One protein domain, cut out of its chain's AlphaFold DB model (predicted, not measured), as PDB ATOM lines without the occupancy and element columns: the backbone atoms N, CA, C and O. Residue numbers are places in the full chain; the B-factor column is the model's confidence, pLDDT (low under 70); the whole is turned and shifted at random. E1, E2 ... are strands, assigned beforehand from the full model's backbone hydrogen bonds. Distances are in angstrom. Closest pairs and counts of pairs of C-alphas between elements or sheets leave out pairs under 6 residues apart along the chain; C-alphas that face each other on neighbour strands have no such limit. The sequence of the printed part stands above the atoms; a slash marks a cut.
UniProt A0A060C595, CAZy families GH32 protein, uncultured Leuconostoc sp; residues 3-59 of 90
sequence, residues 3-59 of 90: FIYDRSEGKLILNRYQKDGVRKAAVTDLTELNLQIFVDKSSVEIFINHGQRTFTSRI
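AT A GLANCE: This is residues 3 to 59 of the 90 residues of the protein "CAZy families GH32 protein" of uncultured Leuconostoc sp (UniProt A0A060C595). Two three-stranded sheets, E1 E2 E3 and E4 E5 E6, make a V with few contacts between them, nearest where E6 meets E2 and E3, open between E1 and E4; residues 27 to 34 join them at one end. Each is an antiparallel meander, each strand the antiparallel neighbour of the one before. The 57 printed residues include six named strands, E1 to E6 in order, and no named helix: all strand. The whole is compact, radius of gyration of the C-alphas 11.5 A, and flat, spanning 33 by 24 by 12 A.

IN THESE COORDINATES: Find C-alpha 3 at (271.787, 267.868, 248.645), where E1, residues 3 to 6, begins. E2 is residues 11 to 15, E3 22 to 26, E4 35 to 39. E5, residues 43 to 48, runs 16.4 A; E6, residues 53 to 58, runs 17.2 A to C-alpha 58 at (264.664, 271.153, 259.615).

HOW THE PARTS SIT: Look within hydrogen-bond range in four hairpins: N 4 and O 13, 2.8 A, in E1 and E2; N 12 and O 25, 2.9 A, in E2 and E3; N 36 and O 47, 2.9 A, in E4 and E5; N 44 and O 57, 2.8 A, in E5 and E6. The closest C-alphas of E2 and E6, Leu 14 and Phe 55, are 7.6 A apart.

THE WHOLE: The farthest C-alphas, Asp 29 and Lys 41, are 33.7 A apart. The printed part has no cut and no long link; residue 29 has pLDDT under 70.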
ATOM      1  N   PHE A   3     270.454 268.253 248.200       96.81
ATOM      2  CA  PHE A   3     271.787 267.868 248.645       96.81
ATOM      3  C   PHE A   3     272.590 267.442 247.417       96.81
ATOM      4  O   PHE A   3     272.147 266.574 246.670       96.81
ATOM      5  N   ILE A   4     273.717 268.104 247.171       95.00
ATOM      6  CA  ILE A   4     274.489 267.985 245.933       95.00
ATOM      7  C   ILE A   4     275.934 267.666 246.291       95.00
ATOM      8  O   ILE A   4     276.520 268.329 247.146       95.00
ATOM      9  N   TYR A   5     276.511 266.682 245.610       93.56
ATOM     10  CA  TYR A   5     277.955 266.516 245.545       93.56
ATOM     11  C   TYR A   5     278.472 267.178 244.266       93.56
ATOM     12  O   TYR A   5     278.108 266.772 243.165       93.56
ATOM     13  N   ASP A   6     279.301 268.207 244.422       92.00
ATOM     14  CA  ASP A   6     280.013 268.864 243.331       92.00
ATOM     15  C   ASP A   6     281.444 268.321 243.271       92.00
ATOM     16  O   ASP A   6     282.289 268.643 244.114       92.00
ATOM     17  N   ARG A   7     281.706 267.481 242.267       88.38
ATOM     18  CA  ARG A   7     283.018 266.862 242.047       88.38
ATOM     19  C   ARG A   7     284.078 267.874 241.616       88.38
ATOM     20  O   ARG A   7     285.241 267.688 241.951       88.38
ATOM     21  N   SER A   8     283.692 268.916 240.878       89.12
ATOM     22  CA  SER A   8     284.632 269.925 240.376       89.12
ATOM     23  C   SER A   8     285.186 270.786 241.510       89.12
ATOM     24  O   SER A   8     286.367 271.126 241.512       89.12
ATOM     25  N   GLU A   9     284.354 271.070 242.517       90.44
ATOM     26  CA  GLU A   9     284.753 271.830 243.702       90.44
ATOM     27  C   GLU A   9     285.184 270.956 244.890       90.44
ATOM     28  O   GLU A   9     285.693 271.496 245.876       90.44
ATOM     29  N   GLY A  10     284.949 269.639 244.846       91.06
ATOM     30  CA  GLY A  10     285.181 268.734 245.978       91.06
ATOM     31  C   GLY A  10     284.311 269.088 247.188       91.06
ATOM     32  O   GLY A  10     284.796 269.173 248.321       91.06
ATOM     33  N   LYS A  11     283.025 269.389 246.962       94.19
ATOM     34  CA  LYS A  11     282.126 269.900 248.010       94.19
ATOM     35  C   LYS A  11     280.785 269.194 248.041       94.19
ATOM     36  O   LYS A  11     280.179 268.897 247.020       94.19
ATOM     37  N   LEU A  12     280.280 269.027 249.254       95.94
ATOM     38  CA  LEU A  12     278.900 268.662 249.537       95.94
ATOM     39  C   LEU A  12     278.126 269.933 249.861       95.94
ATOM     40  O   LEU A  12     278.585 270.746 250.665       95.94
ATOM     41  N   ILE A  13     276.969 270.111 249.239       96.75
ATOM     42  CA  ILE A  13     276.175 271.335 249.307       96.75
ATOM     43  C   ILE A  13     274.743 270.969 249.686       96.75
ATOM     44  O   ILE A  13     274.035 270.332 248.913       96.75
ATOM     45  N   LEU A  14     274.295 271.423 250.854       97.38
ATOM     46  CA  LEU A  14     272.892 271.378 251.256       97.38
ATOM     47  C   LEU A  14     272.256 272.745 250.997       97.38
ATOM     48  O   LEU A  14     272.680 273.737 251.589       97.38
ATOM     49  N   ASN A  15     271.223 272.804 250.157       96.62
ATOM     50  CA  ASN A  15     270.483 274.028 249.861       96.62
ATOM     51  C   ASN A  15     269.019 273.918 250.310       96.62
ATOM     52  O   ASN A  15     268.236 273.107 249.805       96.62
ATOM     53  N   ARG A  16     268.634 274.771 251.262       93.56
ATOM     54  CA  ARG A  16     267.268 274.853 251.804       93.56
ATOM     55  C   ARG A  16     266.357 275.820 251.041       93.56
ATOM     56  O   ARG A  16     265.186 275.907 251.387       93.56
ATOM     57  N   TYR A  17     266.871 276.523 250.027       91.50
ATOM     58  CA  TYR A  17     266.159 277.551 249.251       91.50
ATOM     59  C   TYR A  17     265.568 278.674 250.119       91.50
ATOM     60  O   TYR A  17     264.477 279.177 249.880       91.50
ATOM     61  N   GLN A  18     266.310 279.048 251.159       89.38
ATOM     62  CA  GLN A  18     265.984 280.122 252.096       89.38
ATOM     63  C   GLN A  18     267.180 281.074 252.192       89.38
ATOM     64  O   GLN A  18     268.297 280.707 251.807       89.38
ATOM     65  N   LYS A  19     266.970 282.271 252.750       89.69
ATOM     66  CA  LYS A  19     268.074 283.167 253.122       89.69
ATOM     67  C   LYS A  19     269.042 282.417 254.044       89.69
ATOM     68  O   LYS A  19     268.601 281.730 254.964       89.69
ATOM     69  N   ASP A  20     270.338 282.475 253.736       87.06
ATOM     70  CA  ASP A  20     271.396 281.732 254.445       87.06
ATOM     71  C   ASP A  20     271.111 280.212 254.529       87.06
ATOM     72  O   ASP A  20     271.460 279.496 255.473       87.06
ATOM     73  N   GLY A  21     270.407 279.698 253.515       91.94
ATOM     74  CA  GLY A  21     269.949 278.316 253.418       91.94
ATOM     75  C   GLY A  21     270.989 277.340 252.880       91.94
ATOM     76  O   GLY A  21     270.705 276.144 252.847       91.94
ATOM     77  N   VAL A  22     272.155 277.831 252.454       96.50
ATOM     78  CA  VAL A  22     273.217 277.026 251.844       96.50
ATOM     79  C   VAL A  22     274.260 276.664 252.893       96.50
ATOM     80  O   VAL A  22     274.856 277.537 253.517       96.50
ATOM     81  N   ARG A  23     274.515 275.368 253.059       95.75
ATOM     82  CA  ARG A  23     275.622 274.836 253.860       95.75
ATOM     83  C   ARG A  23     276.540 274.037 252.954       95.75
ATOM     84  O   ARG A  23     276.056 273.286 252.112       95.75
ATOM     85  N   LYS A  24     277.850 274.195 253.132       96.06
ATOM     86  CA  LYS A  24     278.865 273.489 252.345       96.06
ATOM     87  C   LYS A  24     279.838 272.768 253.268       96.06
ATOM     88  O   LYS A  24     280.177 273.300 254.321       96.06
ATOM     89  N   ALA A  25     280.310 271.600 252.855       94.56
ATOM     90  CA  ALA A  25     281.427 270.909 253.487       94.56
ATOM     91  C   ALA A  25     282.406 270.443 252.409       94.56
ATOM     92  O   ALA A  25     281.981 269.928 251.376       94.56
ATOM     93  N   ALA A  26     283.702 270.630 252.652       92.44
ATOM     94  CA  ALA A  26     284.736 270.065 251.795       92.44
ATOM     95  C   ALA A  26     284.792 268.545 251.973       92.44
ATOM     96  O   ALA A  26     284.662 268.037 253.095       92.44
ATOM     97  N   VAL A  27     285.011 267.846 250.867       86.69
ATOM     98  CA  VAL A  27     285.245 266.410 250.837       86.69
ATOM     99  C   VAL A  27     286.346 266.129 249.815       86.69
ATOM    100  O   VAL A  27     286.287 266.587 248.678       86.69
ATOM    101  N   THR A  28     287.399 265.451 250.250       74.31
ATOM    102  CA  THR A  28     288.579 265.165 249.427       74.31
ATOM    103  C   THR A  28     288.586 263.697 249.032       74.31
ATOM    104  O   THR A  28     288.178 262.851 249.824       74.31
ATOM    105  N   ASP A  29     289.051 263.419 247.814       65.81
ATOM    106  CA  ASP A  29     289.387 262.077 247.322       65.81
ATOM    107  C   ASP A  29     288.275 261.021 247.460       65.81
ATOM    108  O   ASP A  29     288.506 259.884 247.870       65.81
ATOM    109  N   LEU A  30     287.045 261.378 247.076       73.00
ATOM    110  CA  LEU A  30     285.944 260.415 246.984       73.00
ATOM    111  C   LEU A  30     286.049 259.587 245.703       73.00
ATOM    112  O   LEU A  30     285.675 260.046 244.620       73.00
ATOM    113  N   THR A  31     286.495 258.342 245.837       81.12
ATOM    114  CA  THR A  31     286.267 257.302 244.822       81.12
ATOM    115  C   THR A  31     284.834 256.772 244.878       81.12
ATOM    116  O   THR A  31     284.275 256.408 243.849       81.12
ATOM    117  N   GLU A  32     284.237 256.775 246.069       88.50
ATOM    118  CA  GLU A  32     282.872 256.338 246.358       88.50
ATOM    119  C   GLU A  32     282.244 257.294 247.379       88.50
ATOM    120  O   GLU A  32     282.932 257.789 248.274       88.50
ATOM    121  N   LEU A  33     280.942 257.561 247.247       91.31
ATOM    122  CA  LEU A  33     280.175 258.387 248.175       91.31
ATOM    123  C   LEU A  33     279.094 257.536 248.845       91.31
ATOM    124  O   LEU A  33     278.097 257.186 248.217       91.31
ATOM    125  N   ASN A  34     279.267 257.257 250.135       93.75
ATOM    126  CA  ASN A  34     278.255 256.575 250.932       93.75
ATOM    127  C   ASN A  34     277.362 257.607 251.632       93.75
ATOM    128  O   ASN A  34     277.859 258.479 252.351       93.75
ATOM    129  N   LEU A  35     276.049 257.506 251.420       95.69
ATOM    130  CA  LEU A  35     275.050 258.369 252.046       95.69
ATOM    131  C   LEU A  35     274.056 257.526 252.838       95.69
ATOM    132  O   LEU A  35     273.395 256.650 252.283       95.69
ATOM    133  N   GLN A  36     273.885 257.864 254.111       97.50
ATOM    134  CA  GLN A  36     272.765 257.401 254.917       97.50
ATOM    135  C   GLN A  36     271.886 258.600 255.256       97.50
ATOM    136  O   GLN A  36     272.346 259.572 255.858       97.50
ATOM    137  N   ILE A  37     270.627 258.550 254.825       97.19
ATOM    138  CA  ILE A  37     269.698 259.677 254.917       97.19
ATOM    139  C   ILE A  37     268.496 259.264 255.755       97.19
ATOM    140  O   ILE A  37     267.776 258.335 255.396       97.19
ATOM    141  N   PHE A  38     268.263 259.995 256.840       96.69
ATOM    142  CA  PHE A  38     267.050 259.899 257.638       96.69
ATOM    143  C   PHE A  38     266.153 261.088 257.327       96.69
ATOM    144  O   PHE A  38     266.601 262.235 257.305       96.69
ATOM    145  N   VAL A  39     264.881 260.800 257.070       95.00
ATOM    146  CA  VAL A  39     263.843 261.802 256.831       95.00
ATOM    147  C   VAL A  39     262.725 261.543 257.826       95.00
ATOM    148  O   VAL A  39     262.163 260.449 257.851       95.00
ATOM    149  N   ASP A  40     262.409 262.556 258.619       93.50
ATOM    150  CA  ASP A  40     261.283 262.558 259.547       93.50
ATOM    151  C   ASP A  40     260.348 263.736 259.224       93.50
ATOM    152  O   ASP A  40     260.637 264.579 258.370       93.50
ATOM    153  N   LYS A  41     259.211 263.821 259.919       91.38
ATOM    154  CA  LYS A  41     258.155 264.824 259.729       91.38
ATOM    155  C   LYS A  41     258.683 266.257 259.678       91.38
ATOM    156  O   LYS A  41     258.097 267.092 258.994       91.38
ATOM    157  N   SER A  42     259.756 266.549 260.417       93.44
ATOM    158  CA  SER A  42     260.308 267.903 260.512       93.44
ATOM    159  C   SER A  42     261.827 268.007 260.373       93.44
ATOM    160  O   SER A  42     262.386 269.094 260.548       93.44
ATOM    161  N   SER A  43     262.515 266.918 260.029       95.31
ATOM    162  CA  SER A  43     263.973 266.902 259.916       95.31
ATOM    163  C   SER A  43     264.464 266.029 258.771       95.31
ATOM    164  O   SER A  43     263.813 265.083 258.333       95.31
ATOM    165  N   VAL A  44     265.647 266.382 258.279       96.94
ATOM    166  CA  VAL A  44     266.470 265.538 257.422       96.94
ATOM    167  C   VAL A  44     267.880 265.529 257.985       96.94
ATOM    168  O   VAL A  44     268.457 266.589 258.255       96.94
ATOM    169  N   GLU A  45     268.429 264.332 258.126       97.88
ATOM    170  CA  GLU A  45     269.788 264.081 258.585       97.88
ATOM    171  C   GLU A  45     270.522 263.248 257.543       97.88
ATOM    172  O   GLU A  45     270.034 262.212 257.100       97.88
ATOM    173  N   ILE A  46     271.682 263.735 257.112       97.75
ATOM    174  CA  ILE A  46     272.487 263.141 256.047       97.75
ATOM    175  C   ILE A  46     273.853 262.832 256.635       97.75
ATOM    176  O   ILE A  46     274.610 263.752 256.954       97.75
ATOM    177  N   PHE A  47     274.162 261.549 256.755       97.12
ATOM    178  CA  PHE A  47     275.450 261.038 257.195       97.12
ATOM    179  C   PHE A  47     276.251 260.631 255.966       97.12
ATOM    180  O   PHE A  47     275.781 259.856 255.133       97.12
ATOM    181  N   ILE A  48     277.456 261.175 255.849       95.12
ATOM    182  CA  ILE A  48     278.344 260.939 254.716       95.12
ATOM    183  C   ILE A  48     279.505 260.071 255.167       95.12
ATOM    184  O   ILE A  48     280.129 260.368 256.188       95.12
ATOM    185  N   ASN A  49     279.796 259.028 254.389       93.06
ATOM    186  CA  ASN A  49     280.906 258.104 254.600       93.06
ATOM    187  C   ASN A  49     280.986 257.619 256.047       93.06
ATOM    188  O   ASN A  49     281.964 257.884 256.744       93.06
ATOM    189  N   HIS A  50     279.938 256.936 256.512       92.38
ATOM    190  CA  HIS A  50     279.872 256.408 257.881       92.38
ATOM    191  C   HIS A  50     279.988 257.496 258.970       92.38
ATOM    192  O   HIS A  50     280.532 257.259 260.045       92.38
ATOM    193  N   GLY A  51     279.489 258.708 258.695       91.88
ATOM    194  CA  GLY A  51     279.424 259.803 259.669       91.88
ATOM    195  C   GLY A  51     280.664 260.699 259.739       91.88
ATOM    196  O   GLY A  51     280.745 261.550 260.620       91.88
ATOM    197  N   GLN A  52     281.614 260.583 258.802       92.31
ATOM    198  CA  GLN A  52     282.752 261.512 258.695       92.31
ATOM    199  C   GLN A  52     282.311 262.976 258.552       92.31
ATOM    200  O   GLN A  52     283.013 263.899 258.979       92.31
ATOM    201  N   ARG A  53     281.155 263.196 257.922       93.12
ATOM    202  CA  ARG A  53     280.444 264.475 257.894       93.12
ATOM    203  C   ARG A  53     278.960 264.216 258.104       93.12
ATOM    204  O   ARG A  53     278.436 263.212 257.624       93.12
ATOM    205  N   THR A  54     278.292 265.173 258.738       96.19
ATOM    206  CA  THR A  54     276.846 265.128 258.954       96.19
ATOM    207  C   THR A  54     276.224 266.472 258.621       96.19
ATOM    208  O   THR A  54     276.742 267.524 259.002       96.19
ATOM    209  N   PHE A  55     275.090 266.438 257.927       97.50
ATOM    210  CA  PHE A  55     274.218 267.591 257.767       97.50
ATOM    211  C   PHE A  55     272.887 267.315 258.447       97.50
ATOM    212  O   PHE A  55     272.234 266.324 258.147       97.50
ATOM    213  N   THR A  56     272.455 268.248 259.286       96.69
ATOM    214  CA  THR A  56     271.116 268.242 259.877       96.69
ATOM    215  C   THR A  56     270.374 269.492 259.437       96.69
ATOM    216  O   THR A  56     270.909 270.607 259.495       96.69
ATOM    217  N   SER A  57     269.131 269.318 259.000       95.38
ATOM    218  CA  SER A  57     268.242 270.415 258.634       95.38
ATOM    219  C   SER A  57     266.823 270.138 259.079       95.38
ATOM    220  O   SER A  57     266.345 269.014 258.990       95.38
ATOM    221  N   ARG A  58     266.118 271.198 259.473       93.75
ATOM    222  CA  ARG A  58     264.664 271.153 259.615       93.75
ATOM    223  C   ARG A  58     263.991 271.276 258.251       93.75
ATOM    224  O   ARG A  58     264.496 271.991 257.379       93.75
ATOM    225  N   ILE A  59     262.855 270.611 258.096       92.31
ATOM    226  CA  ILE A  59     261.932 270.746 256.968       92.31
ATOM    227  C   ILE A  59     260.513 270.930 257.513       92.31
ATOM    228  O   ILE A  59     260.212 270.472 258.607       92.31
TER     229      ILE A  59